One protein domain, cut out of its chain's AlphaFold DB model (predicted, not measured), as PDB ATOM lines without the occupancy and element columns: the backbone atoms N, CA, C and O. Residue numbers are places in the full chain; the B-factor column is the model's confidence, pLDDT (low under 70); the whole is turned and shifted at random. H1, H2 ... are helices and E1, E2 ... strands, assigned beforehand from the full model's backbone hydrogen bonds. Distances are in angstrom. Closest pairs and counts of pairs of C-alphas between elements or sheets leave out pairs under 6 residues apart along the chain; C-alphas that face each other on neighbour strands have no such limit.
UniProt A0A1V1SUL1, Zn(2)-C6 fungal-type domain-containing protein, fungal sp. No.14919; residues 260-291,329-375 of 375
ATOM      1  N   PRO A 260      99.048 117.389  81.646       83.50
ATOM      2  CA  PRO A 260      99.559 116.031  81.572       83.50
ATOM      3  C   PRO A 260     101.043 116.023  81.195       83.50
ATOM      4  O   PRO A 260     101.464 116.659  80.229       83.50
ATOM      5  N   THR A 261     101.827 115.255  81.941       86.81
ATOM      6  CA  THR A 261     103.258 115.075  81.710       86.81
ATOM      7  C   THR A 261     103.479 114.257  80.438       86.81
ATOM      8  O   THR A 261     102.823 113.237  80.206       86.81
ATOM      9  N   PHE A 262     104.398 114.716  79.591       88.62
ATOM     10  CA  PHE A 262     104.755 114.066  78.331       88.62
ATOM     11  C   PHE A 262     105.845 113.009  78.546       88.62
ATOM     12  O   PHE A 262     106.905 113.319  79.086       88.62
ATOM     13  N   TYR A 263     105.607 111.786  78.064       87.38
ATOM     14  CA  TYR A 263     106.522 110.644  78.206       87.38
ATOM     15  C   TYR A 263     107.166 110.181  76.889       87.38
ATOM     16  O   TYR A 263     108.071 109.352  76.921       87.38
ATOM     17  N   GLY A 264     106.743 110.715  75.738       89.50
ATOM     18  CA  GLY A 264     107.319 110.398  74.427       89.50
ATOM     19  C   GLY A 264     106.264 110.190  73.342       89.50
ATOM     20  O   GLY A 264     105.117 110.616  73.481       89.50
ATOM     21  N   ILE A 265     106.660 109.551  72.241       89.06
ATOM     22  CA  ILE A 265     105.802 109.297  71.080       89.06
ATOM     23  C   ILE A 265     105.883 107.814  70.690       89.06
ATOM     24  O   ILE A 265     106.968 107.299  70.407       89.06
ATOM     25  N   ASP A 266     104.730 107.148  70.643       88.38
ATOM     26  CA  ASP A 266     104.540 105.882  69.937       88.38
ATOM     27  C   ASP A 266     104.619 106.159  68.432       88.38
ATOM     28  O   ASP A 266     103.883 106.994  67.896       88.38
ATOM     29  N   ARG A 267     105.528 105.483  67.734       79.94
ATOM     30  CA  ARG A 267     105.716 105.671  66.288       79.94
ATOM     31  C   ARG A 267     104.847 104.751  65.435       79.94
ATOM     32  O   ARG A 267     104.910 104.872  64.215       79.94
ATOM     33  N   GLY A 268     104.078 103.846  66.041       74.62
ATOM     34  CA  GLY A 268     103.230 102.899  65.320       74.62
ATOM     35  C   GLY A 268     104.013 101.936  64.423       74.62
ATOM     36  O   GLY A 268     103.483 101.451  63.423       74.62
ATOM     37  N   PHE A 269     105.292 101.691  64.735       71.69
ATOM     38  CA  PHE A 269     106.129 100.782  63.957       71.69
ATOM     39  C   PHE A 269     105.536  99.370  63.967       71.69
ATOM     40  O   PHE A 269     105.091  98.876  64.997       71.69
ATOM     41  N   GLN A 270     105.549  98.708  62.812       70.12
ATOM     42  CA  GLN A 270     105.101  97.325  62.709       70.12
ATOM     43  C   GLN A 270     106.138  96.384  63.346       70.12
ATOM     44  O   GLN A 270     107.317  96.460  62.998       70.12
ATOM     45  N   ASP A 271     105.680  95.475  64.214       68.06
ATOM     46  CA  ASP A 271     106.479  94.458  64.924       68.06
ATOM     47  C   ASP A 271     107.201  93.489  63.959       68.06
ATOM     48  O   ASP A 271     106.780  92.354  63.707       68.06
ATOM     49  N   HIS A 272     108.303  93.943  63.364       68.31
ATOM     50  CA  HIS A 272     109.158  93.160  62.468       68.31
ATOM     51  C   HIS A 272     110.205  92.318  63.220       68.31
ATOM     52  O   HIS A 272     110.910  91.511  62.612       68.31
ATOM     53  N   ASP A 273     110.316  92.495  64.535       67.25
ATOM     54  CA  ASP A 273     111.323  91.915  65.422       67.25
ATOM     55  C   ASP A 273     110.859  90.629  66.131       67.25
ATOM     56  O   ASP A 273     111.543  90.167  67.037       67.25
ATOM     57  N   LEU A 274     109.739  90.019  65.712       64.38
ATOM     58  CA  LEU A 274     109.114  88.823  66.312       64.38
ATOM     59  C   LEU A 274     110.122  87.801  66.890       64.38
ATOM     60  O   LEU A 274     110.737  87.015  66.165       64.38
ATOM     61  N   GLY A 275     110.244  87.784  68.223       65.44
ATOM     62  CA  GLY A 275     111.205  86.958  68.969       65.44
ATOM     63  C   GLY A 275     112.469  87.687  69.457       65.44
ATOM     64  O   GLY A 275     113.368  87.032  69.985       65.44
ATOM     65  N   LYS A 276     112.545  89.013  69.292       69.31
ATOM     66  CA  LYS A 276     113.635  89.905  69.724       69.31
ATOM     67  C   LYS A 276     113.146  91.254  70.293       69.31
ATOM     68  O   LYS A 276     113.907  92.210  70.214       69.31
ATOM     69  N   ASN A 277     111.941  91.285  70.873       73.94
ATOM     70  CA  ASN A 277     111.328  92.409  71.598       73.94
ATOM     71  C   ASN A 277     112.295  93.545  71.988       73.94
ATOM     72  O   ASN A 277     112.985  93.447  73.007       73.94
ATOM     73  N   ASP A 278     112.308  94.628  71.212       79.00
ATOM     74  CA  ASP A 278     113.037  95.859  71.552       79.00
ATOM     75  C   ASP A 278     112.157  96.838  72.351       79.00
ATOM     76  O   ASP A 278     111.971  98.003  71.990       79.00
ATOM     77  N   ASP A 279     111.612  96.340  73.469       85.44
ATOM     78  CA  ASP A 279     110.765  97.072  74.426       85.44
ATOM     79  C   ASP A 279     111.335  98.464  74.792       85.44
ATOM     80  O   ASP A 279     110.589  99.401  75.074       85.44
ATOM     81  N   MET A 280     112.667  98.604  74.780       84.62
ATOM     82  CA  MET A 280     113.407  99.807  75.175       84.62
ATOM     83  C   MET A 280     113.317 100.953  74.151       84.62
ATOM     84  O   MET A 280     113.477 102.112  74.525       84.62
ATOM     85  N   ASN A 281     113.051 100.648  72.877       83.94
ATOM     86  CA  ASN A 281     112.923 101.633  71.794       83.94
ATOM     87  C   ASN A 281     111.468 101.845  71.331       83.94
ATOM     88  O   ASN A 281     111.228 102.582  70.371       83.94
ATOM     89  N   ALA A 282     110.491 101.227  72.006       84.00
ATOM     90  CA  ALA A 282     109.076 101.298  71.638       84.00
ATOM     91  C   ALA A 282     108.468 102.713  71.765       84.00
ATOM     92  O   ALA A 282     107.533 103.059  71.043       84.00
ATOM     93  N   ILE A 283     109.027 103.556  72.639       86.19
ATOM     94  CA  ILE A 283     108.727 104.991  72.719       86.19
ATOM     95  C   ILE A 283     109.944 105.769  72.216       86.19
ATOM     96  O   ILE A 283     111.071 105.495  72.624       86.19
ATOM     97  N   GLY A 284     109.731 106.785  71.377       81.19
ATOM     98  CA  GLY A 284     110.810 107.659  70.918       81.19
ATOM     99  C   GLY A 284     110.393 109.111  70.698       81.19
ATOM    100  O   GLY A 284     109.221 109.463  70.757       81.19
ATOM    101  N   GLY A 285     111.373 109.961  70.384       72.56
ATOM    102  CA  GLY A 285     111.163 111.389  70.121       72.56
ATOM    103  C   GLY A 285     111.196 112.278  71.371       72.56
ATOM    104  O   GLY A 285     110.961 111.838  72.492       72.56
ATOM    105  N   SER A 286     111.528 113.549  71.154       59.78
ATOM    106  CA  SER A 286     111.519 114.619  72.156       59.78
ATOM    107  C   SER A 286     110.137 115.272  72.278       59.78
ATOM    108  O   SER A 286     109.286 115.099  71.405       59.78
ATOM    109  N   SER A 287     109.921 116.064  73.335       53.38
ATOM    110  CA  SER A 287     108.680 116.834  73.510       53.38
ATOM    111  C   SER A 287     108.396 117.737  72.300       53.38
ATOM    112  O   SER A 287     109.294 118.483  71.894       53.38
ATOM    113  N   PRO A 288     107.161 117.741  71.755       54.56
ATOM    114  CA  PRO A 288     106.796 118.590  70.621       54.56
ATOM    115  C   PRO A 288     106.870 120.092  70.940       54.56
ATOM    116  O   PRO A 288     106.911 120.904  70.020       54.56
ATOM    117  N   LEU A 289     106.940 120.480  72.221       49.12
ATOM    118  CA  LEU A 289     107.117 121.877  72.627       49.12
ATOM    119  C   LEU A 289     108.498 122.429  72.226       49.12
ATOM    120  O   LEU A 289     108.578 123.551  71.733       49.12
ATOM    121  N   LEU A 290     109.564 121.622  72.328       45.31
ATOM    122  CA  LEU A 290     110.923 122.025  71.922       45.31
ATOM    123  C   LEU A 290     111.066 122.194  70.401       45.31
ATOM    124  O   LEU A 290     111.960 122.891  69.935       45.31
ATOM    125  N   GLN A 291     110.169 121.594  69.612       47.56
ATOM    126  CA  GLN A 291     110.143 121.770  68.157       47.56
ATOM    127  C   GLN A 291     109.754 123.208  67.752       47.56
ATOM    128  O   GLN A 291     110.017 123.615  66.621       47.56
ATOM    129  N   LYS A 329      99.612 107.113  62.063       75.38
ATOM    130  CA  LYS A 329     100.058 108.415  62.561       75.38
ATOM    131  C   LYS A 329     100.696 108.213  63.945       75.38
ATOM    132  O   LYS A 329     100.168 107.422  64.726       75.38
ATOM    133  N   PRO A 330     101.802 108.906  64.267       82.88
ATOM    134  CA  PRO A 330     102.457 108.770  65.564       82.88
ATOM    135  C   PRO A 330     101.562 109.283  66.703       82.88
ATOM    136  O   PRO A 330     100.959 110.352  66.589       82.88
ATOM    137  N   VAL A 331     101.501 108.548  67.814       82.31
ATOM    138  CA  VAL A 331     100.636 108.848  68.967       82.31
ATOM    139  C   VAL A 331     101.480 109.390  70.119       82.31
ATOM    140  O   VAL A 331     102.419 108.750  70.585       82.31
ATOM    141  N   SER A 332     101.158 110.592  70.595       86.50
ATOM    142  CA  SER A 332     101.864 111.221  71.717       86.50
ATOM    143  C   SER A 332     101.375 110.684  73.065       86.50
ATOM    144  O   SER A 332     100.178 110.502  73.287       86.50
ATOM    145  N   ILE A 333     102.315 110.416  73.971       87.31
ATOM    146  CA  ILE A 333     102.062 109.731  75.241       87.31
ATOM    147  C   ILE A 333     102.046 110.766  76.360       87.31
ATOM    148  O   ILE A 333     103.083 111.301  76.761       87.31
ATOM    149  N   PHE A 334     100.845 111.034  76.860       88.12
ATOM    150  CA  PHE A 334     100.563 112.023  77.892       88.12
ATOM    151  C   PHE A 334      99.915 111.348  79.103       88.12
ATOM    152  O   PHE A 334      98.863 110.719  78.977       88.12
ATOM    153  N   ILE A 335     100.517 111.501  80.284       87.19
ATOM    154  CA  ILE A 335     100.007 110.934  81.537       87.19
ATOM    155  C   ILE A 335      99.652 112.088  82.491       87.19
ATOM    156  O   ILE A 335     100.512 112.902  82.813       87.19
ATOM    157  N   PRO A 336      98.393 112.201  82.953       86.44
ATOM    158  CA  PRO A 336      97.983 113.218  83.919       86.44
ATOM    159  C   PRO A 336      98.776 113.162  85.233       86.44
ATOM    160  O   PRO A 336      98.834 112.108  85.870       86.44
ATOM    161  N   GLN A 337      99.266 114.316  85.706       84.88
ATOM    162  CA  GLN A 337     100.007 114.458  86.974       84.88
ATOM    163  C   GLN A 337      99.281 113.867  88.198       84.88
ATOM    164  O   GLN A 337      99.912 113.470  89.171       84.88
ATOM    165  N   ASN A 338      97.949 113.735  88.170       83.38
ATOM    166  CA  ASN A 338      97.188 113.099  89.252       83.38
ATOM    167  C   ASN A 338      97.380 111.564  89.352       83.38
ATOM    168  O   ASN A 338      96.689 110.917  90.149       83.38
ATOM    169  N   LEU A 339      98.232 110.979  88.506       82.50
ATOM    170  CA  LEU A 339      98.706 109.596  88.580       82.50
ATOM    171  C   LEU A 339     100.176 109.502  89.031       82.50
ATOM    172  O   LEU A 339     100.670 108.392  89.209       82.50
ATOM    173  N   GLU A 340     100.863 110.630  89.229       82.31
ATOM    174  CA  GLU A 340     102.258 110.677  89.671       82.31
ATOM    175  C   GLU A 340     102.401 110.597  91.210       82.31
ATOM    176  O   GLU A 340     101.492 111.006  91.942       82.31
ATOM    177  N   PRO A 341     103.547 110.108  91.731       86.00
ATOM    178  CA  PRO A 341     104.659 109.503  90.992       86.00
ATOM    179  C   PRO A 341     104.279 108.127  90.420       86.00
ATOM    180  O   PRO A 341     103.635 107.319  91.091       86.00
ATOM    181  N   LEU A 342     104.687 107.860  89.177       86.00
ATOM    182  CA  LEU A 342     104.459 106.562  88.539       86.00
ATOM    183  C   LEU A 342     105.408 105.500  89.135       86.00
ATOM    184  O   LEU A 342     106.538 105.844  89.481       86.00
ATOM    185  N   PRO A 343     104.992 104.222  89.251       89.81
ATOM    186  CA  PRO A 343     105.857 103.162  89.770       89.81
ATOM    187  C   PRO A 343     107.096 102.939  88.895       89.81
ATOM    188  O   PRO A 343     106.984 102.968  87.669       89.81
ATOM    189  N   ASP A 344     108.237 102.603  89.505       87.50
ATOM    190  CA  ASP A 344     109.506 102.387  88.791       87.50
ATOM    191  C   ASP A 344     109.354 101.383  87.637       87.50
ATOM    192  O   ASP A 344     109.735 101.684  86.513       87.50
ATOM    193  N   ARG A 345     108.650 100.260  87.858       87.25
ATOM    194  CA  ARG A 345     108.333  99.246  86.824       87.25
ATOM    195  C   ARG A 345     107.701  99.810  85.550       87.25
ATOM    196  O   ARG A 345     107.776  99.181  84.494       87.25
ATOM    197  N   LEU A 346     106.962 100.909  85.675       87.06
ATOM    198  CA  LEU A 346     106.293 101.561  84.561       87.06
ATOM    199  C   LEU A 346     107.287 102.429  83.779       87.06
ATOM    200  O   LEU A 346     107.251 102.436  82.558       87.06
ATOM    201  N   ILE A 347     108.190 103.115  84.484       87.19
ATOM    202  CA  ILE A 347     109.216 104.002  83.916       87.19
ATOM    203  C   ILE A 347     110.383 103.188  83.316       87.19
ATOM    204  O   ILE A 347     110.920 103.557  82.277       87.19
ATOM    205  N   GLU A 348     110.750 102.064  83.937       87.50
ATOM    206  CA  GLU A 348     111.848 101.164  83.542       87.50
ATOM    207  C   GLU A 348     111.632 100.448  82.195       87.50
ATOM    208  O   GLU A 348     112.601  99.986  81.593       87.50
ATOM    209  N   ASN A 349     110.385 100.318  81.722       89.06
ATOM    210  CA  ASN A 349     110.066  99.682  80.443       89.06
ATOM    211  C   ASN A 349     109.030 100.521  79.659       89.06
ATOM    212  O   ASN A 349     107.863 100.567  80.063       89.06
ATOM    213  N   PRO A 350     109.406 101.114  78.508       88.44
ATOM    214  CA  PRO A 350     108.507 101.907  77.664       88.44
ATOM    215  C   PRO A 350     107.210 101.197  77.238       88.44
ATOM    216  O   PRO A 350     106.165 101.843  77.143       88.44
ATOM    217  N   MET A 351     107.214  99.870  77.062       87.25
ATOM    218  CA  MET A 351     105.999  99.099  76.754       87.25
ATOM    219  C   MET A 351     104.940  99.189  77.861       87.25
ATOM    220  O   MET A 351     103.743  99.122  77.572       87.25
ATOM    221  N   ASN A 352     105.341  99.393  79.119       89.38
ATOM    222  CA  ASN A 352     104.400  99.566  80.227       89.38
ATOM    223  C   ASN A 352     103.728 100.951  80.198       89.38
ATOM    224  O   ASN A 352     102.546 101.056  80.529       89.38
ATOM    225  N   LEU A 353     104.432 101.997  79.744       88.69
ATOM    226  CA  LEU A 353     103.857 103.327  79.489       88.69
ATOM    227  C   LEU A 353     102.884 103.296  78.298       88.69
ATOM    228  O   LEU A 353     101.782 103.833  78.406       88.69
ATOM    229  N   LEU A 354     103.243 102.609  77.205       85.69
ATOM    230  CA  LEU A 354     102.354 102.381  76.054       85.69
ATOM    231  C   LEU A 354     101.074 101.643  76.463       85.69
ATOM    232  O   LEU A 354      99.965 102.094  76.164       85.69
ATOM    233  N   LEU A 355     101.216 100.539  77.205       84.25
ATOM    234  CA  LEU A 355     100.089  99.761  77.711       84.25
ATOM    235  C   LEU A 355      99.204 100.594  78.648       84.25
ATOM    236  O   LEU A 355      97.979 100.551  78.520       84.25
ATOM    237  N   LEU A 356      99.791 101.395  79.547       85.88
ATOM    238  CA  LEU A 356      99.019 102.308  80.389       85.88
ATOM    239  C   LEU A 356      98.240 103.310  79.532       85.88
ATOM    240  O   LEU A 356      97.024 103.398  79.684       85.88
ATOM    241  N   CYS A 357      98.897 103.996  78.594       83.69
ATOM    242  CA  CYS A 357      98.266 104.971  77.703       83.69
ATOM    243  C   CYS A 357      97.083 104.356  76.931       83.69
ATOM    244  O   CYS A 357      95.990 104.923  76.908       83.69
ATOM    245  N   HIS A 358      97.247 103.143  76.397       78.94
ATOM    246  CA  HIS A 358      96.187 102.407  75.705       78.94
ATOM    247  C   HIS A 358      95.041 101.967  76.643       78.94
ATOM    248  O   HIS A 358      93.869 102.013  76.272       78.94
ATOM    249  N   THR A 359      95.327 101.595  77.898       80.69
ATOM    250  CA  THR A 359      94.253 101.350  78.885       80.69
ATOM    251  C   THR A 359      93.548 102.636  79.325       80.69
ATOM    252  O   THR A 359      92.367 102.584  79.669       80.69
ATOM    253  N   MET A 360      94.224 103.787  79.286       75.75
ATOM    254  CA  MET A 360      93.643 105.093  79.605       75.75
ATOM    255  C   MET A 360      92.726 105.631  78.501       75.75
ATOM    256  O   MET A 360      91.723 106.261  78.827       75.75
ATOM    257  N   THR A 361      93.006 105.354  77.223       68.75
ATOM    258  CA  THR A 361      92.084 105.698  76.124       68.75
ATOM    259  C   THR A 361      90.868 104.768  76.070       68.75
ATOM    260  O   THR A 361      89.773 105.217  75.735       68.75
ATOM    261  N   LEU A 362      91.024 103.488  76.438       63.88
ATOM    262  CA  LEU A 362      89.954 102.482  76.349       63.88
ATOM    263  C   LEU A 362      89.127 102.263  77.627       63.88
ATOM    264  O   LEU A 362      88.068 101.635  77.550       63.88
ATOM    265  N   THR A 363      89.568 102.718  78.808       60.00
ATOM    266  CA  THR A 363      88.872 102.432  80.080       60.00
ATOM    267  C   THR A 363      88.650 103.675  80.949       60.00
ATOM    268  O   THR A 363      89.519 104.543  81.036       60.00
ATOM    269  N   PRO A 364      87.501 103.789  81.648       58.62
ATOM    270  CA  PRO A 364      87.236 104.937  82.505       58.62
ATOM    271  C   PRO A 364      88.194 104.963  83.705       58.62
ATOM    272  O   PRO A 364      88.395 103.954  84.386       58.62
ATOM    273  N   THR A 365      88.709 106.158  84.012       59.56
ATOM    274  CA  THR A 365      89.877 106.463  84.869       59.56
ATOM    275  C   THR A 365      89.921 105.753  86.230       59.56
ATOM    276  O   THR A 365      90.991 105.543  86.794       59.56
ATOM    277  N   ARG A 366      88.767 105.337  86.768       58.16
ATOM    278  CA  ARG A 366      88.678 104.577  88.026       58.16
ATOM    279  C   ARG A 366      89.345 103.200  87.974       58.16
ATOM    280  O   ARG A 366      89.756 102.729  89.027       58.16
ATOM    281  N   PHE A 367      89.466 102.557  86.810       60.44
ATOM    282  CA  PHE A 367      90.183 101.276  86.695       60.44
ATOM    283  C   PHE A 367      91.705 101.451  86.636       60.44
ATOM    284  O   PHE A 367      92.435 100.634  87.197       60.44
ATOM    285  N   VAL A 368      92.177 102.556  86.054       66.81
ATOM    286  CA  VAL A 368      93.602 102.901  85.915       66.81
ATOM    287  C   VAL A 368      94.299 102.948  87.283       66.81
ATOM    288  O   VAL A 368      95.361 102.359  87.465       66.81
ATOM    289  N   GLN A 369      93.651 103.539  88.295       67.50
ATOM    290  CA  GLN A 369      94.174 103.580  89.670       67.50
ATOM    291  C   GLN A 369      94.232 102.211  90.373       67.50
ATOM    292  O   GLN A 369      95.014 102.047  91.307       67.50
ATOM    293  N   PHE A 370      93.440 101.215  89.955       64.31
ATOM    294  CA  PHE A 370      93.592  99.842  90.461       64.31
ATOM    295  C   PHE A 370      94.755  99.113  89.782       64.31
ATOM    296  O   PHE A 370      95.440  98.339  90.445       64.31
ATOM    297  N   TYR A 371      95.003  99.383  88.496       67.00
ATOM    298  CA  TYR A 371      96.131  98.818  87.753       67.00
ATOM    299  C   TYR A 371      97.477  99.339  88.287       67.00
ATOM    300  O   TYR A 371      98.335  98.546  88.668       67.00
ATOM    301  N   LEU A 372      97.604 100.660  88.463       71.62
ATOM    302  CA  LEU A 372      98.780 101.311  89.068       71.62
ATOM    303  C   LEU A 372      99.053 100.906  90.529       71.62
ATOM    304  O   LEU A 372     100.134 101.170  91.038       71.62
ATOM    305  N   ARG A 373      98.089 100.272  91.210       69.44
ATOM    306  CA  ARG A 373      98.228  99.754  92.583       69.44
ATOM    307  C   ARG A 373      98.558  98.252  92.634       69.44
ATOM    308  O   ARG A 373      98.625  97.678  93.720       69.44
ATOM    309  N   TRP A 374      98.697  97.603  91.479       60.25
ATOM    310  CA  TRP A 374      99.041  96.183  91.356       60.25
ATOM    311  C   TRP A 374     100.450  95.949  90.779       60.25
ATOM    312  O   TRP A 374     100.984  94.847  90.919       60.25
ATOM    313  N   LEU A 375     101.039  96.980  90.164       59.00
ATOM    314  CA  LEU A 375     102.452  97.062  89.777       59.00
ATOM    315  C   LEU A 375     103.337  97.388  90.996       59.00
ATOM    316  O   LEU A 375     104.426  96.770  91.090       59.00
TER     317      LEU A 375
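Overview. This is residues 260 to 291 and 329 to 375 of the 375 residues of the protein "Zn(2)-C6 fungal-type domain-containing protein" of fungal sp. No.14919 (UniProt A0A1V1SUL1). A small ribbon of two antiparallel strands, E1 and E2, has the longest helix, H2, packed crosswise over one face, while two very short helices, H1 and H3, sit by different parts of H2. A long loop, residues 267 to 291, swings away from the end of E1 and folds back to pair briefly beside it, and residues 361 to 366 stick out. The printed part has 79 residues, with the named elements E1, E2, H1, H2 and H3 in that order along the chain; under half of the residues are in them, and the class is mixed, helices and strands. The whole is compact, with a radius of gyration of the C-alphas of 13.1 A, and its outline is rounded, spanning 34 by 34 by 23 A.

Arrangement. Look first at the sheet, where E1, residues 260 to 266, and E2, residues 331 to 336, are antiparallel neighbours with 155 degrees between their directions. You will find N 263 and O 333 within hydrogen-bond range at 2.9 A, and N 331 and O 266 at 2.8 A. Residues 265 to 266 of E1 also pair, antiparallel, with residues 283 to 284. From the sheet go to H2, residues 350 to 362: its closest C-alphas to E2 are those of Cys 357 and Ile 333, 6.6 A apart, and to E1 those of Leu 354 and Asp 266, 7.4 A apart. H1, residues 344 to 347, and H2 touch only at the corner, through residues 352 to 353 of H2 alone; the closest C-alphas are those of Leu 346 and Asn 352, 5.1 A apart. H3, residues 368 to 371, and H2 only just touch, with 3 pairs of C-alphas within 8 A, made by residues 356 to 360 of H2 alone; the closest are Met 360 and Val 368, 6.7 A apart. H1 and H3 are apart. In H2 every O i to N i+4 pair is within hydrogen-bond range; H1 and H3 are too short for such a pair.

Along the chain. Find C-alpha 260 at (99.559, 116.031, 81.572); from there E1 runs 16.2 A to C-alpha 266. E2 runs 15.8 A from Val 331 to Pro 336. H1, Asp 344 to Ile 347, is 5.1 A long. Find C-alpha 350 at (108.507, 101.907, 77.664); from there H2 runs 18.6 A to Leu 362. H3, 5.1 A long, ends at C-alpha 371, at (96.131, 98.818, 87.753).

Size, cuts and confidence. The two C-alphas farthest apart are those of Gln 291 and Trp 374, at 36.3 A. Residues 292 to 328 are not printed, and C-alphas 291 and 329 are 17.6 A apart across this cut, which falls in the link from E1 to E2. Of the links printed whole, H1 to H2 and H2 to H3 are tight and E2 to H1 is short. Look at the B-factor column for low confidence, under 70, at residues 271 to 276, 286 to 291, 361 to 371 and 373 to 375; the mean pLDDT of the printed part is 76.4.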